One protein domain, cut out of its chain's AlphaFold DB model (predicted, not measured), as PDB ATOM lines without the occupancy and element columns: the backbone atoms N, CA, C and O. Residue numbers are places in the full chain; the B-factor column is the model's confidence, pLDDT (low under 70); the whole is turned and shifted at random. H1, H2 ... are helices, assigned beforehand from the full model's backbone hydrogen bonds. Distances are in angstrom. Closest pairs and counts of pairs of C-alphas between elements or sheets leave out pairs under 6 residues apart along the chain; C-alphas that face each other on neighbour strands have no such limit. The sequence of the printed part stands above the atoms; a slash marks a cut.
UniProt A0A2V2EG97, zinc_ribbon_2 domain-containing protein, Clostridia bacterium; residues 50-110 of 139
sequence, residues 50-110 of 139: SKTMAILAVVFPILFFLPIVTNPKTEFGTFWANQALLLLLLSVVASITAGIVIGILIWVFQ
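Overview. This is residues 50 to 110 of the 139 residues of the protein "zinc_ribbon_2 domain-containing protein" of Clostridia bacterium (UniProt A0A2V2EG97). One long helix, H3, runs the whole length of the domain, and two shorter helices, H1 and H2, pack on its first part to make a small compact body at one end. From that body the rest of H3, residues 92 to 110, sticks out as a long free arm. The printed part has 61 residues with three named helices, H1, H2 and H3 in that order along the chain, and no named strand; the class is all helix. It is only just extended, close to loose, with a radius of gyration of the C-alphas of 16.2 A, and its spans of 52 by 15 by 12 A give the outline of a rod.

Arrangement. Begin with H3, residues 75 to 110, the longest helix. Look first at its residues 77 to 87, with which alone it touches H1, residues 50 to 59. The closest C-alphas of these two helices are those of Val 58 and Ala 84, 4.8 A apart. H1 and H3 run the same way at a shallow tilt of 13 degrees. Now look at residues 77 to 81 of H3, with which alone it touches H2, residues 66 to 70; here the closest C-alphas are those of Pro 67 and Gly 77, 4.6 A apart. H2 also touches H1, and their closest C-alphas are those of Ala 54 and Pro 67, 5.4 A apart. Along the backbones of H1, H2 and H3, every O i to N i+4 pair is within hydrogen-bond range.

Along the chain. Find C-alpha 75 at (228.226, 187.856, 177.389), where H3 begins; from there the helix runs 52.0 A to C-alpha 110 at (179.112, 188.423, 194.530). Go back to C-alpha 50 at (221.855, 183.781, 168.011) for the first residue of H1, which measures 14.5 A from its first to its last C-alpha, that of Val 59. H2 is five residues, Leu 66 to Thr 70, and 6.1 A from first to last C-alpha.

Size, cuts and confidence. The two C-alphas farthest apart are those of Thr 74 and Gln 110, at 53.3 A. Without residues 92 to 110, which stand free, the body has 42 residues, spans 25 by 15 by 12 A and has a radius of gyration of 8.7 A. The link from H1 to H2, six residues, is short, and the link from H2 to H3, four residues, is tight. The printed part runs from 50 to 110 and has no cut. Read the B-factor column for the model's confidence: the mean pLDDT of the printed part is 90.0, and one residue, Lys 73, is under 70.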
ATOM      1  N   SER A  50     221.681 183.321 166.620       71.94
ATOM      2  CA  SER A  50     221.855 183.781 168.011       71.94
ATOM      3  C   SER A  50     220.922 184.945 168.377       71.94
ATOM      4  O   SER A  50     220.334 184.961 169.461       71.94
ATOM      5  N   LYS A  51     220.715 185.885 167.445       80.81
ATOM      6  CA  LYS A  51     219.805 187.029 167.609       80.81
ATOM      7  C   LYS A  51     218.354 186.572 167.638       80.81
ATOM      8  O   LYS A  51     217.601 186.998 168.509       80.81
ATOM      9  N   THR A  52     217.980 185.669 166.734       85.81
ATOM     10  CA  THR A  52     216.635 185.082 166.694       85.81
ATOM     11  C   THR A  52     216.287 184.412 168.021       85.81
ATOM     12  O   THR A  52     215.200 184.618 168.551       85.81
ATOM     13  N   MET A  53     217.231 183.681 168.619       81.75
ATOM     14  CA  MET A  53     217.011 182.982 169.889       81.75
ATOM     15  C   MET A  53     216.906 183.937 171.084       81.75
ATOM     16  O   MET A  53     216.089 183.706 171.973       81.75
ATOM     17  N   ALA A  54     217.662 185.039 171.083       83.56
ATOM     18  CA  ALA A  54     217.503 186.108 172.069       83.56
ATOM     19  C   ALA A  54     216.137 186.804 171.954       83.56
ATOM     20  O   ALA A  54     215.464 187.001 172.964       83.56
ATOM     21  N   ILE A  55     215.687 187.110 170.733       86.25
ATOM     22  CA  ILE A  55     214.365 187.706 170.493       86.25
ATOM     23  C   ILE A  55     213.262 186.768 170.987       86.25
ATOM     24  O   ILE A  55     212.375 187.204 171.718       86.25
ATOM     25  N   LEU A  56     213.332 185.479 170.650       87.31
ATOM     26  CA  LEU A  56     212.358 184.487 171.105       87.31
ATOM     27  C   LEU A  56     212.300 184.391 172.633       87.31
ATOM     28  O   LEU A  56     211.207 184.325 173.188       87.31
ATOM     29  N   ALA A  57     213.450 184.438 173.309       87.12
ATOM     30  CA  ALA A  57     213.512 184.422 174.766       87.12
ATOM     31  C   ALA A  57     212.890 185.671 175.407       87.12
ATOM     32  O   ALA A  57     212.287 185.573 176.467       87.12
ATOM     33  N   VAL A  58     212.997 186.839 174.773       87.94
ATOM     34  CA  VAL A  58     212.382 188.079 175.275       87.94
ATOM     35  C   VAL A  58     210.878 188.114 175.005       87.94
ATOM     36  O   VAL A  58     210.111 188.501 175.883       87.94
ATOM     37  N   VAL A  59     210.449 187.704 173.807       90.12
ATOM     38  CA  VAL A  59     209.027 187.656 173.418       90.12
ATOM     39  C   VAL A  59     208.276 186.596 174.222       90.12
ATOM     40  O   VAL A  59     207.138 186.817 174.629       90.12
ATOM     41  N   PHE A  60     208.930 185.470 174.500       92.00
ATOM     42  CA  PHE A  60     208.429 184.412 175.366       92.00
ATOM     43  C   PHE A  60     209.383 184.237 176.556       92.00
ATOM     44  O   PHE A  60     210.219 183.335 176.526       92.00
ATOM     45  N   PRO A  61     209.238 185.042 177.630       87.69
ATOM     46  CA  PRO A  61     210.138 185.055 178.793       87.69
ATOM     47  C   PRO A  61     210.382 183.689 179.446       87.69
ATOM     48  O   PRO A  61     211.418 183.457 180.063       87.69
ATOM     49  N   ILE A  62     209.446 182.748 179.287       92.06
ATOM     50  CA  ILE A  62     209.606 181.368 179.759       92.06
ATOM     51  C   ILE A  62     210.774 180.634 179.081       92.06
ATOM     52  O   ILE A  62     211.352 179.724 179.664       92.06
ATOM     53  N   LEU A  63     211.166 181.067 177.882       91.75
ATOM     54  CA  LEU A  63     212.292 180.559 177.105       91.75
ATOM     55  C   LEU A  63     213.617 181.259 177.459       91.75
ATOM     56  O   LEU A  63     214.541 181.257 176.649       91.75
ATOM     57  N   PHE A  64     213.755 181.840 178.657       91.06
ATOM     58  CA  PHE A  64     214.967 182.562 179.079       91.06
ATOM     59  C   PHE A  64     216.270 181.752 178.945       91.06
ATOM     60  O   PHE A  64     217.349 182.323 178.842       91.06
ATOM     61  N   PHE A  65     216.190 180.423 178.936       88.62
ATOM     62  CA  PHE A  65     217.335 179.522 178.820       88.62
ATOM     63  C   PHE A  65     217.827 179.320 177.372       88.62
ATOM     64  O   PHE A  65     218.962 178.881 177.177       88.62
ATOM     65  N   LEU A  66     217.031 179.654 176.345       90.56
ATOM     66  CA  LEU A  66     217.398 179.478 174.926       90.56
ATOM     67  C   LEU A  66     218.711 180.183 174.528       90.56
ATOM     68  O   LEU A  66     219.540 179.562 173.852       90.56
ATOM     69  N   PRO A  67     218.958 181.443 174.933       85.31
ATOM     70  CA  PRO A  67     220.198 182.143 174.609       85.31
ATOM     71  C   PRO A  67     221.433 181.486 175.246       85.31
ATOM     72  O   PRO A  67     222.499 181.481 174.633       85.31
ATOM     73  N   ILE A  68     221.289 180.869 176.428       85.88
ATOM     74  CA  ILE A  68     222.376 180.149 177.119       85.88
ATOM     75  C   ILE A  68     222.694 178.832 176.410       85.88
ATOM     76  O   ILE A  68     223.862 178.488 176.263       85.88
ATOM     77  N   VAL A  69     221.675 178.095 175.959       87.00
ATOM     78  CA  VAL A  69     221.877 176.816 175.258       87.00
ATOM     79  C   VAL A  69     222.499 177.032 173.879       87.00
ATOM     80  O   VAL A  69     223.353 176.258 173.461       87.00
ATOM     81  N   THR A  70     222.091 178.088 173.174       84.56
ATOM     82  CA  THR A  70     222.581 178.358 171.814       84.56
ATOM     83  C   THR A  70     223.924 179.070 171.771       84.56
ATOM     84  O   THR A  70     224.677 178.860 170.829       84.56
ATOM     85  N   ASN A  71     224.245 179.884 172.779       76.75
ATOM     86  CA  ASN A  71     225.519 180.596 172.870       76.75
ATOM     87  C   ASN A  71     226.109 180.459 174.280       76.75
ATOM     88  O   ASN A  71     226.190 181.449 175.023       76.75
ATOM     89  N   PRO A  72     226.505 179.233 174.669       70.88
ATOM     90  CA  PRO A  72     226.976 178.957 176.015       70.88
ATOM     91  C   PRO A  72     228.190 179.827 176.346       70.88
ATOM     92  O   PRO A  72     229.178 179.841 175.617       70.88
ATOM     93  N   LYS A  73     228.114 180.532 177.484       68.31
ATOM     94  CA  LYS A  73     229.175 181.385 178.057       68.31
ATOM     95  C   LYS A  73     229.523 182.665 177.277       68.31
ATOM     96  O   LYS A  73     230.557 183.264 177.556       68.31
ATOM     97  N   THR A  74     228.683 183.111 176.343       82.31
ATOM     98  CA  THR A  74     228.857 184.443 175.731       82.31
ATOM     99  C   THR A  74     228.197 185.525 176.584       82.31
ATOM    100  O   THR A  74     227.106 185.313 177.120       82.31
ATOM    101  N   GLU A  75     228.812 186.711 176.670       85.44
ATOM    102  CA  GLU A  75     228.226 187.856 177.389       85.44
ATOM    103  C   GLU A  75     226.842 188.229 176.824       85.44
ATOM    104  O   GLU A  75     225.926 188.549 177.580       85.44
ATOM    105  N   PHE A  76     226.650 188.085 175.505       84.38
ATOM    106  CA  PHE A  76     225.370 188.310 174.825       84.38
ATOM    107  C   PHE A  76     224.281 187.321 175.269       84.38
ATOM    108  O   PHE A  76     223.179 187.738 175.628       84.38
ATOM    109  N   GLY A  77     224.577 186.017 175.262       84.81
ATOM    110  CA  GLY A  77     223.622 184.981 175.659       84.81
ATOM    111  C   GLY A  77     223.201 185.123 177.121       84.81
ATOM    112  O   GLY A  77     222.012 185.068 177.429       84.81
ATOM    113  N   THR A  78     224.156 185.383 178.018       86.62
ATOM    114  CA  THR A  78     223.877 185.599 179.444       86.62
ATOM    115  C   THR A  78     223.071 186.875 179.691       86.62
ATOM    116  O   THR A  78     222.129 186.846 180.480       86.62
ATOM    117  N   PHE A  79     223.376 187.975 178.994       90.06
ATOM    118  CA  PHE A  79     222.622 189.225 179.122       90.06
ATOM    119  C   PHE A  79     221.143 189.045 178.749       90.06
ATOM    120  O   PHE A  79     220.261 189.360 179.548       90.06
ATOM    121  N   TRP A  80     220.856 188.485 177.570       88.50
ATOM    122  CA  TRP A  80     219.474 188.311 177.112       88.50
ATOM    123  C   TRP A  80     218.715 187.233 177.881       88.50
ATOM    124  O   TRP A  80     217.514 187.378 178.100       88.50
ATOM    125  N   ALA A  81     219.402 186.193 178.354       90.69
ATOM    126  CA  ALA A  81     218.810 185.224 179.266       90.69
ATOM    127  C   ALA A  81     218.394 185.867 180.594       90.69
ATOM    128  O   ALA A  81     217.272 185.660 181.053       90.69
ATOM    129  N   ASN A  82     219.249 186.712 181.179       91.19
ATOM    130  CA  ASN A  82     218.910 187.460 182.388       91.19
ATOM    131  C   ASN A  82     217.752 188.438 182.138       91.19
ATOM    132  O   ASN A  82     216.844 188.535 182.961       91.19
ATOM    133  N   GLN A  83     217.734 189.119 180.990       92.06
ATOM    134  CA  GLN A  83     216.653 190.036 180.626       92.06
ATOM    135  C   GLN A  83     215.303 189.313 180.472       92.06
ATOM    136  O   GLN A  83     214.288 189.786 180.987       92.06
ATOM    137  N   ALA A  84     215.287 188.158 179.801       93.19
ATOM    138  CA  ALA A  84     214.105 187.310 179.677       93.19
ATOM    139  C   ALA A  84     213.641 186.781 181.044       93.19
ATOM    140  O   ALA A  84     212.453 186.832 181.356       93.19
ATOM    141  N   LEU A  85     214.574 186.355 181.901       95.00
ATOM    142  CA  LEU A  85     214.264 185.897 183.255       95.00
ATOM    143  C   LEU A  85     213.643 187.009 184.115       95.00
ATOM    144  O   LEU A  85     212.661 186.769 184.815       95.00
ATOM    145  N   LEU A  86     214.166 188.237 184.042       95.56
ATOM    146  CA  LEU A  86     213.600 189.389 184.752       95.56
ATOM    147  C   LEU A  86     212.174 189.705 184.287       95.56
ATOM    148  O   LEU A  86     211.299 189.937 185.120       95.56
ATOM    149  N   LEU A  87     211.919 189.673 182.974       94.62
ATOM    150  CA  LEU A  87     210.571 189.854 182.426       94.62
ATOM    151  C   LEU A  87     209.613 188.745 182.878       94.62
ATOM    152  O   LEU A  87     208.454 189.028 183.183       94.62
ATOM    153  N   LEU A  88     210.091 187.500 182.972       95.62
ATOM    154  CA  LEU A  88     209.305 186.378 183.481       95.62
ATOM    155  C   LEU A  88     208.916 186.597 184.946       95.62
ATOM    156  O   LEU A  88     207.738 186.492 185.285       95.62
ATOM    157  N   LEU A  89     209.880 186.941 185.806       96.38
ATOM    158  CA  LEU A  89     209.619 187.221 187.220       96.38
ATOM    159  C   LEU A  89     208.637 188.383 187.389       96.38
ATOM    160  O   LEU A  89     207.685 188.274 188.161       96.38
ATOM    161  N   LEU A  90     208.835 189.470 186.639       95.94
ATOM    162  CA  LEU A  90     207.937 190.620 186.663       95.94
ATOM    163  C   LEU A  90     206.509 190.220 186.270       95.94
ATOM    164  O   LEU A  90     205.558 190.619 186.938       95.94
ATOM    165  N   SER A  91     206.358 189.396 185.230       94.56
ATOM    166  CA  SER A  91     205.058 188.883 184.782       94.56
ATOM    167  C   SER A  91     204.363 188.034 185.853       94.56
ATOM    168  O   SER A  91     203.178 188.228 186.134       94.56
ATOM    169  N   VAL A  92     205.096 187.143 186.528       96.50
ATOM    170  CA  VAL A  92     204.546 186.328 187.625       96.50
ATOM    171  C   VAL A  92     204.059 187.214 188.773       96.50
ATOM    172  O   VAL A  92     202.919 187.078 189.213       96.50
ATOM    173  N   VAL A  93     204.864 188.180 189.218       97.12
ATOM    174  CA  VAL A  93     204.460 189.104 190.291       97.12
ATOM    175  C   VAL A  93     203.251 189.951 189.875       97.12
ATOM    176  O   VAL A  93     202.297 190.090 190.647       97.12
ATOM    177  N   ALA A  94     203.251 190.478 188.648       95.50
ATOM    178  CA  ALA A  94     202.153 191.279 188.118       95.50
ATOM    179  C   ALA A  94     200.846 190.475 188.029       95.50
ATOM    180  O   ALA A  94     199.800 190.971 188.441       95.50
ATOM    181  N   SER A  95     200.901 189.227 187.554       95.00
ATOM    182  CA  SER A  95     199.722 188.358 187.432       95.00
ATOM    183  C   SER A  95     199.110 187.990 188.783       95.00
ATOM    184  O   SER A  95     197.893 188.070 188.930       95.00
ATOM    185  N   ILE A  96     199.926 187.667 189.793       96.44
ATOM    186  CA  ILE A  96     199.441 187.399 191.155       96.44
ATOM    187  C   ILE A  96     198.774 188.654 191.724       96.44
ATOM    188  O   ILE A  96     197.651 188.594 192.224       96.44
ATOM    189  N   THR A  97     199.435 189.806 191.599       95.62
ATOM    190  CA  THR A  97     198.920 191.079 192.121       95.62
ATOM    191  C   THR A  97     197.603 191.467 191.444       95.62
ATOM    192  O   THR A  97     196.623 191.778 192.122       95.62
ATOM    193  N   ALA A  98     197.543 191.391 190.113       94.75
ATOM    194  CA  ALA A  98     196.332 191.664 189.346       94.75
ATOM    195  C   ALA A  98     195.209 190.671 189.683       94.75
ATOM    196  O   ALA A  98     194.065 191.082 189.870       94.75
ATOM    197  N   GLY A  99     195.534 189.382 189.822       95.06
ATOM    198  CA  GLY A  99     194.585 188.335 190.192       95.06
ATOM    199  C   GLY A  99     193.950 188.567 191.562       95.06
ATOM    200  O   GLY A  99     192.743 188.397 191.706       95.06
ATOM    201  N   ILE A 100     194.727 189.028 192.548       96.12
ATOM    202  CA  ILE A 100     194.209 189.380 193.877       96.12
ATOM    203  C   ILE A 100     193.244 190.566 193.782       96.12
ATOM    204  O   ILE A 100     192.131 190.488 194.298       96.12
ATOM    205  N   VAL A 101     193.634 191.647 193.100       95.56
ATOM    206  CA  VAL A 101     192.792 192.850 192.974       95.56
ATOM    207  C   VAL A 101     191.480 192.530 192.253       95.56
ATOM    208  O   VAL A 101     190.404 192.847 192.757       95.56
ATOM    209  N   ILE A 102     191.555 191.853 191.104       96.25
ATOM    210  CA  ILE A 102     190.376 191.437 190.333       96.25
ATOM    211  C   ILE A 102     189.521 190.458 191.148       96.25
ATOM    212  O   ILE A 102     188.298 190.586 191.179       96.25
ATOM    213  N   GLY A 103     190.152 189.517 191.856       95.50
ATOM    214  CA  GLY A 103     189.471 188.550 192.712       95.50
ATOM    215  C   GLY A 103     188.668 189.212 193.830       95.50
ATOM    216  O   GLY A 103     187.513 188.850 194.045       95.50
ATOM    217  N   ILE A 104     189.230 190.233 194.487       96.62
ATOM    218  CA  ILE A 104     188.524 191.009 195.516       96.62
ATOM    219  C   ILE A 104     187.313 191.732 194.914       96.62
ATOM    220  O   ILE A 104     186.232 191.686 195.498       96.62
ATOM    221  N   LEU A 105     187.450 192.357 193.740       94.94
ATOM    222  CA  LEU A 105     186.337 193.056 193.083       94.94
ATOM    223  C   LEU A 105     185.182 192.105 192.736       94.94
ATOM    224  O   LEU A 105     184.022 192.411 193.023       94.94
ATOM    225  N   ILE A 106     185.495 190.937 192.167       95.19
ATOM    226  CA  ILE A 106     184.499 189.902 191.852       95.19
ATOM    227  C   ILE A 106     183.841 189.385 193.135       95.19
ATOM    228  O   ILE A 106     182.620 189.217 193.177       95.19
ATOM    229  N   TRP A 107     184.623 189.163 194.194       96.06
ATOM    230  CA  TRP A 107     184.108 188.682 195.473       96.06
ATOM    231  C   TRP A 107     183.141 189.683 196.115       96.06
ATOM    232  O   TRP A 107     182.037 189.301 196.498       96.06
ATOM    233  N   VAL A 108     183.499 190.971 196.160       96.38
ATOM    234  CA  VAL A 108     182.620 192.035 196.676       96.38
ATOM    235  C   VAL A 108     181.316 192.092 195.884       96.38
ATOM    236  O   VAL A 108     180.238 192.132 196.475       96.38
ATOM    237  N   PHE A 109     181.391 192.042 194.552       94.81
ATOM    238  CA  PHE A 109     180.202 192.027 193.702       94.81
ATOM    239  C   PHE A 109     179.293 190.820 193.996       94.81
ATOM    240  O   PHE A 109     178.082 190.986 194.161       94.81
ATOM    241  N   GLN A 110     179.867 189.623 194.157       94.31
ATOM    242  CA  GLN A 110     179.112 188.423 194.530       94.31
ATOM    243  C   GLN A 110     178.453 188.535 195.907       94.31
ATOM    244  O   GLN A 110     177.298 188.140 196.059       94.31
TER     245      GLN A 110